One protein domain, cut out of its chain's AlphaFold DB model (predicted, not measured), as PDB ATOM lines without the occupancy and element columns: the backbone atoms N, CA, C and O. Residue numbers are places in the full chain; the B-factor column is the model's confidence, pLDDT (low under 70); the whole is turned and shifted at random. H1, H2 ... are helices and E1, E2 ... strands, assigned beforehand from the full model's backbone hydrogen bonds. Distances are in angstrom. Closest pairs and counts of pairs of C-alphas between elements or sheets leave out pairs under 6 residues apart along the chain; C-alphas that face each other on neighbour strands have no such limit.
ATOM      1  N   GLY A 160      15.724   1.891  91.761       84.81
ATOM      2  CA  GLY A 160      14.294   1.805  91.458       84.81
ATOM      3  C   GLY A 160      13.496   1.128  92.575       84.81
ATOM      4  O   GLY A 160      12.434   1.613  92.965       84.81
ATOM      5  N   ARG A 161      14.048   0.062  93.167       84.69
ATOM      6  CA  ARG A 161      13.458  -0.613  94.335       84.69
ATOM      7  C   ARG A 161      13.380   0.310  95.548       84.69
ATOM      8  O   ARG A 161      12.328   0.383  96.177       84.69
ATOM      9  N   LEU A 162      14.444   1.064  95.832       84.56
ATOM     10  CA  LEU A 162      14.448   2.061  96.910       84.56
ATOM     11  C   LEU A 162      13.423   3.177  96.670       84.56
ATOM     12  O   LEU A 162      12.700   3.554  97.589       84.56
ATOM     13  N   ALA A 163      13.315   3.681  95.439       85.62
ATOM     14  CA  ALA A 163      12.307   4.678  95.082       85.62
ATOM     15  C   ALA A 163      10.875   4.136  95.258       85.62
ATOM     16  O   ALA A 163       9.997   4.858  95.731       85.62
ATOM     17  N   TYR A 164      10.646   2.858  94.941       84.62
ATOM     18  CA  TYR A 164       9.361   2.192  95.153       84.62
ATOM     19  C   TYR A 164       9.029   2.007  96.641       84.62
ATOM     20  O   TYR A 164       7.903   2.279  97.058       84.62
ATOM     21  N   GLU A 165       9.997   1.609  97.470       83.94
ATOM     22  CA  GLU A 165       9.820   1.563  98.929       83.94
ATOM     23  C   GLU A 165       9.536   2.960  99.510       83.94
ATOM     24  O   GLU A 165       8.670   3.117 100.376       83.94
ATOM     25  N   LEU A 166      10.207   4.000  99.003       83.62
ATOM     26  CA  LEU A 166       9.987   5.390  99.412       83.62
ATOM     27  C   LEU A 166       8.593   5.902  99.014       83.62
ATOM     28  O   LEU A 166       7.976   6.653  99.776       83.62
ATOM     29  N   ALA A 167       8.089   5.479  97.850       84.50
ATOM     30  CA  ALA A 167       6.723   5.743  97.406       84.50
ATOM     31  C   ALA A 167       5.691   5.049  98.304       84.50
ATOM     32  O   ALA A 167       4.740   5.693  98.738       84.50
ATOM     33  N   GLN A 168       5.902   3.775  98.652       81.94
ATOM     34  CA  GLN A 168       5.019   3.046  99.575       81.94
ATOM     35  C   GLN A 168       4.969   3.674 100.972       81.94
ATOM     36  O   GLN A 168       3.926   3.660 101.621       81.94
ATOM     37  N   ALA A 169       6.081   4.246 101.433       81.12
ATOM     38  CA  ALA A 169       6.142   4.967 102.700       81.12
ATOM     39  C   ALA A 169       5.493   6.369 102.647       81.12
ATOM     40  O   ALA A 169       5.497   7.072 103.656       81.12
ATOM     41  N   GLY A 170       4.955   6.794 101.495       80.00
ATOM     42  CA  GLY A 170       4.283   8.086 101.304       80.00
ATOM     43  C   GLY A 170       5.226   9.289 101.193       80.00
ATOM     44  O   GLY A 170       4.771  10.421 101.044       80.00
ATOM     45  N   ASN A 171       6.544   9.080 101.235       78.62
ATOM     46  CA  ASN A 171       7.501  10.190 101.237       78.62
ATOM     47  C   ASN A 171       7.864  10.681  99.838       78.62
ATOM     48  O   ASN A 171       8.329  11.808  99.703       78.62
ATOM     49  N   LEU A 172       7.701   9.853  98.801       81.81
ATOM     50  CA  LEU A 172       8.074  10.257  97.444       81.81
ATOM     51  C   LEU A 172       7.190  11.409  96.951       81.81
ATOM     52  O   LEU A 172       7.700  12.393  96.427       81.81
ATOM     53  N   GLU A 173       5.880  11.318  97.183       80.81
ATOM     54  CA  GLU A 173       4.932  12.384  96.849       80.81
ATOM     55  C   GLU A 173       5.204  13.652  97.669       80.81
ATOM     56  O   GLU A 173       5.187  14.754  97.115       80.81
ATOM     57  N   MET A 174       5.547  13.478  98.951       79.62
ATOM     58  CA  MET A 174       5.922  14.560  99.859       79.62
ATOM     59  C   MET A 174       7.141  15.342  99.371       79.62
ATOM     60  O   MET A 174       7.134  16.573  99.369       79.62
ATOM     61  N   LEU A 175       8.187  14.633  98.950       81.19
ATOM     62  CA  LEU A 175       9.429  15.227  98.458       81.19
ATOM     63  C   LEU A 175       9.253  15.834  97.063       81.19
ATOM     64  O   LEU A 175       9.798  16.902  96.797       81.19
ATOM     65  N   ALA A 176       8.474  15.189  96.190       83.44
ATOM     66  CA  ALA A 176       8.220  15.672  94.835       83.44
ATOM     67  C   ALA A 176       7.416  16.982  94.821       83.44
ATOM     68  O   ALA A 176       7.726  17.883  94.045       83.44
ATOM     69  N   HIS A 177       6.413  17.107  95.695       83.25
ATOM     70  CA  HIS A 177       5.547  18.289  95.766       83.25
ATOM     71  C   HIS A 177       5.917  19.264  96.890       83.25
ATOM     72  O   HIS A 177       5.286  20.312  97.014       83.25
ATOM     73  N   CYS A 178       6.925  18.942  97.705       79.38
ATOM     74  CA  CYS A 178       7.341  19.731  98.865       79.38
ATOM     75  C   CYS A 178       6.181  20.074  99.824       79.38
ATOM     76  O   CYS A 178       6.109  21.178 100.359       79.38
ATOM     77  N   ASN A 179       5.240  19.144 100.020       78.00
ATOM     78  CA  ASN A 179       4.006  19.376 100.786       78.00
ATOM     79  C   ASN A 179       4.035  18.759 102.203       78.00
ATOM     80  O   ASN A 179       3.000  18.653 102.861       78.00
ATOM     81  N   GLY A 180       5.217  18.353 102.674       74.06
ATOM     82  CA  GLY A 180       5.416  17.755 103.993       74.06
ATOM     83  C   GLY A 180       5.431  18.764 105.137       74.06
ATOM     84  O   GLY A 180       5.863  19.906 104.982       74.06
ATOM     85  N   GLN A 181       5.024  18.330 106.330       73.00
ATOM     86  CA  GLN A 181       5.162  19.142 107.544       73.00
ATOM     87  C   GLN A 181       6.645  19.436 107.807       73.00
ATOM     88  O   GLN A 181       7.473  18.527 107.809       73.00
ATOM     89  N   GLY A 182       6.984  20.715 107.990       73.25
ATOM     90  CA  GLY A 182       8.378  21.144 108.125       73.25
ATOM     91  C   GLY A 182       9.150  21.222 106.811       73.25
ATOM     92  O   GLY A 182      10.366  21.322 106.848       73.25
ATOM     93  N   TRP A 183       8.496  21.204 105.651       77.56
ATOM     94  CA  TRP A 183       9.144  21.457 104.365       77.56
ATOM     95  C   TRP A 183       8.632  22.767 103.777       77.56
ATOM     96  O   TRP A 183       7.436  23.047 103.811       77.56
ATOM     97  N   ASN A 184       9.543  23.599 103.277       79.00
ATOM     98  CA  ASN A 184       9.184  24.859 102.636       79.00
ATOM     99  C   ASN A 184       9.944  25.028 101.319       79.00
ATOM    100  O   ASN A 184      11.140  24.735 101.226       79.00
ATOM    101  N   LEU A 185       9.243  25.525 100.303       79.62
ATOM    102  CA  LEU A 185       9.800  25.787  98.988       79.62
ATOM    103  C   LEU A 185      10.410  27.192  98.970       79.62
ATOM    104  O   LEU A 185       9.698  28.195  98.972       79.62
ATOM    105  N   SER A 186      11.737  27.280  98.916       77.31
ATOM    106  CA  SER A 186      12.444  28.554  98.777       77.31
ATOM    107  C   SER A 186      13.257  28.555  97.491       77.31
ATOM    108  O   SER A 186      14.126  27.709  97.297       77.31
ATOM    109  N   LYS A 187      12.960  29.497  96.587       80.00
ATOM    110  CA  LYS A 187      13.655  29.658  95.293       80.00
ATOM    111  C   LYS A 187      13.725  28.363  94.457       80.00
ATOM    112  O   LYS A 187      14.730  28.102  93.804       80.00
ATOM    113  N   GLY A 188      12.664  27.551  94.488       78.81
ATOM    114  CA  GLY A 188      12.583  26.283  93.746       78.81
ATOM    115  C   GLY A 188      13.308  25.101  94.400       78.81
ATOM    116  O   GLY A 188      13.376  24.035  93.799       78.81
ATOM    117  N   ILE A 189      13.828  25.267  95.620       80.50
ATOM    118  CA  ILE A 189      14.472  24.208  96.403       80.50
ATOM    119  C   ILE A 189      13.574  23.878  97.598       80.50
ATOM    120  O   ILE A 189      13.168  24.774  98.342       80.50
ATOM    121  N   CYS A 190      13.263  22.595  97.777       79.06
ATOM    122  CA  CYS A 190      12.533  22.108  98.941       79.06
ATOM    123  C   CYS A 190      13.507  21.922 100.108       79.06
ATOM    124  O   CYS A 190      14.372  21.045 100.061       79.06
ATOM    125  N   LEU A 191      13.404  22.769 101.132       78.00
ATOM    126  CA  LEU A 191      14.299  22.748 102.289       78.00
ATOM    127  C   LEU A 191      13.552  22.247 103.531       78.00
ATOM    128  O   LEU A 191      12.429  22.703 103.780       78.00
ATOM    129  N   PRO A 192      14.163  21.357 104.334       75.38
ATOM    130  CA  PRO A 192      13.623  21.003 105.634       75.38
ATOM    131  C   PRO A 192      13.802  22.191 106.587       75.38
ATOM    132  O   PRO A 192      14.912  22.667 106.823       75.38
ATOM    133  N   TYR A 193      12.698  22.681 107.131       71.12
ATOM    134  CA  TYR A 193      12.632  23.674 108.192       71.12
ATOM    135  C   TYR A 193      12.225  22.982 109.502       71.12
ATOM    136  O   TYR A 193      11.404  22.059 109.465       71.12
ATOM    137  N   PRO A 194      12.767  23.377 110.666       67.44
ATOM    138  CA  PRO A 194      12.387  22.783 111.944       67.44
ATOM    139  C   PRO A 194      10.879  22.929 112.184       67.44
ATOM    140  O   PRO A 194      10.370  24.037 112.356       67.44
ATOM    141  N   TYR A 195      10.165  21.803 112.197       65.56
ATOM    142  CA  TYR A 195       8.770  21.734 112.621       65.56
ATOM    143  C   TYR A 195       8.721  21.302 114.084       65.56
ATOM    144  O   TYR A 195       9.315  20.293 114.459       65.56
ATOM    145  N   GLN A 196       8.058  22.099 114.920       63.25
ATOM    146  CA  GLN A 196       7.870  21.793 116.335       63.25
ATOM    147  C   GLN A 196       6.781  20.728 116.453       63.25
ATOM    148  O   GLN A 196       5.624  20.989 116.107       63.25
ATOM    149  N   ASP A 197       7.127  19.540 116.947       63.47
ATOM    150  CA  ASP A 197       6.096  18.627 117.421       63.47
ATOM    151  C   ASP A 197       5.363  19.284 118.608       63.47
ATOM    152  O   ASP A 197       5.894  20.167 119.285       63.47
ATOM    153  N   GLY A 198       4.126  18.877 118.896       60.78
ATOM    154  CA  GLY A 198       3.361  19.411 120.036       60.78
ATOM    155  C   GLY A 198       4.003  19.176 121.420       60.78
ATOM    156  O   GLY A 198       3.346  19.407 122.431       60.78
ATOM    157  N   LYS A 199       5.247  18.682 121.482       60.50
ATOM    158  CA  LYS A 199       6.062  18.416 122.672       60.50
ATOM    159  C   LYS A 199       7.354  19.254 122.702       60.50
ATOM    160  O   LYS A 199       8.171  19.039 123.594       60.50
ATOM    161  N   GLY A 200       7.522  20.218 121.792       59.53
ATOM    162  CA  GLY A 200       8.627  21.184 121.806       59.53
ATOM    163  C   GLY A 200       9.932  20.693 121.173       59.53
ATOM    164  O   GLY A 200      10.970  21.325 121.368       59.53
ATOM    165  N   ASN A 201       9.910  19.577 120.436       61.16
ATOM    166  CA  ASN A 201      11.081  19.079 119.715       61.16
ATOM    167  C   ASN A 201      10.982  19.440 118.230       61.16
ATOM    168  O   ASN A 201       9.968  19.170 117.585       61.16
ATOM    169  N   SER A 202      12.052  20.007 117.663       59.91
ATOM    170  CA  SER A 202      12.142  20.254 116.222       59.91
ATOM    171  C   SER A 202      12.428  18.946 115.483       59.91
ATOM    172  O   SER A 202      13.576  18.498 115.434       59.91
ATOM    173  N   VAL A 203      11.397  18.326 114.916       63.25
ATOM    174  CA  VAL A 203      11.526  17.089 114.140       63.25
ATOM    175  C   VAL A 203      11.169  17.381 112.690       63.25
ATOM    176  O   VAL A 203      10.026  17.693 112.372       63.25
ATOM    177  N   THR A 204      12.149  17.227 111.801       66.38
ATOM    178  CA  THR A 204      11.950  17.282 110.349       66.38
ATOM    179  C   THR A 204      12.616  16.058 109.730       66.38
ATOM    180  O   THR A 204      13.782  15.779 110.007       66.38
TER     181      THR A 204
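What this domain is: This is residues 160 to 204 of the 233 residues of an uncharacterized protein of Polaromonas sp. CG9_12 (UniProt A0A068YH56). A loose, flat chain of small parts: two short helices, H1 and H2, set about at right angles like an L, then a small two-stranded hairpin, E1 and E2, then a tail, residues 193 to 204, that loops out at the end of the long axis away from H1 and folds back. H2 lies between H1 and the hairpin, and contacts are few. The printed part has 45 residues, with two named helices and two named strands in the order H1, H2, E1, E2; the sheet E1 - E2 is antiparallel and the class is mixed, helices and strands. The whole is loose, with a radius of gyration of the C-alphas of 12.2 A, and spans 36 by 28 by 12 A.

How they stand to each other: H1, residues 160 to 168, and H2, residues 171 to 177, only just touch, and only at the corner by their tight link, with 3 pairs of C-alphas within 8 A; the closest C-alphas are those of Leu 166 and Leu 172, 5.6 A apart. Their lines are about perpendicular, at 88 degrees. In both helices every O i to N i+4 pair is within hydrogen-bond range. E1, residues 183 to 186, and E2, residues 189 to 192, form an antiparallel hairpin, their directions at 145 degrees. N 186 and O 189 are 2.9 A apart and N 191 and O 184 3.0 A, both within hydrogen-bond range. The closest C-alphas of H2 and E2 are those of Leu 175 and Cys 190, 7.6 A apart. H1 is apart from E1 and E2.

Where its parts are: H1 begins at C-alpha 160 (14.294, 1.805, 91.458) and is 12.4 A long. H2 measures 10.0 A, E1 9.6 A and E2 9.8 A, ending at C-alpha 192 (13.623, 21.003, 105.634).

The domain as a whole: The C-alphas of Gly 160 and Gly 200, the two farthest apart, are 36.5 A apart. The printed part has no cut, and its three links are tight. Residues 194 to 204 have pLDDT under 70.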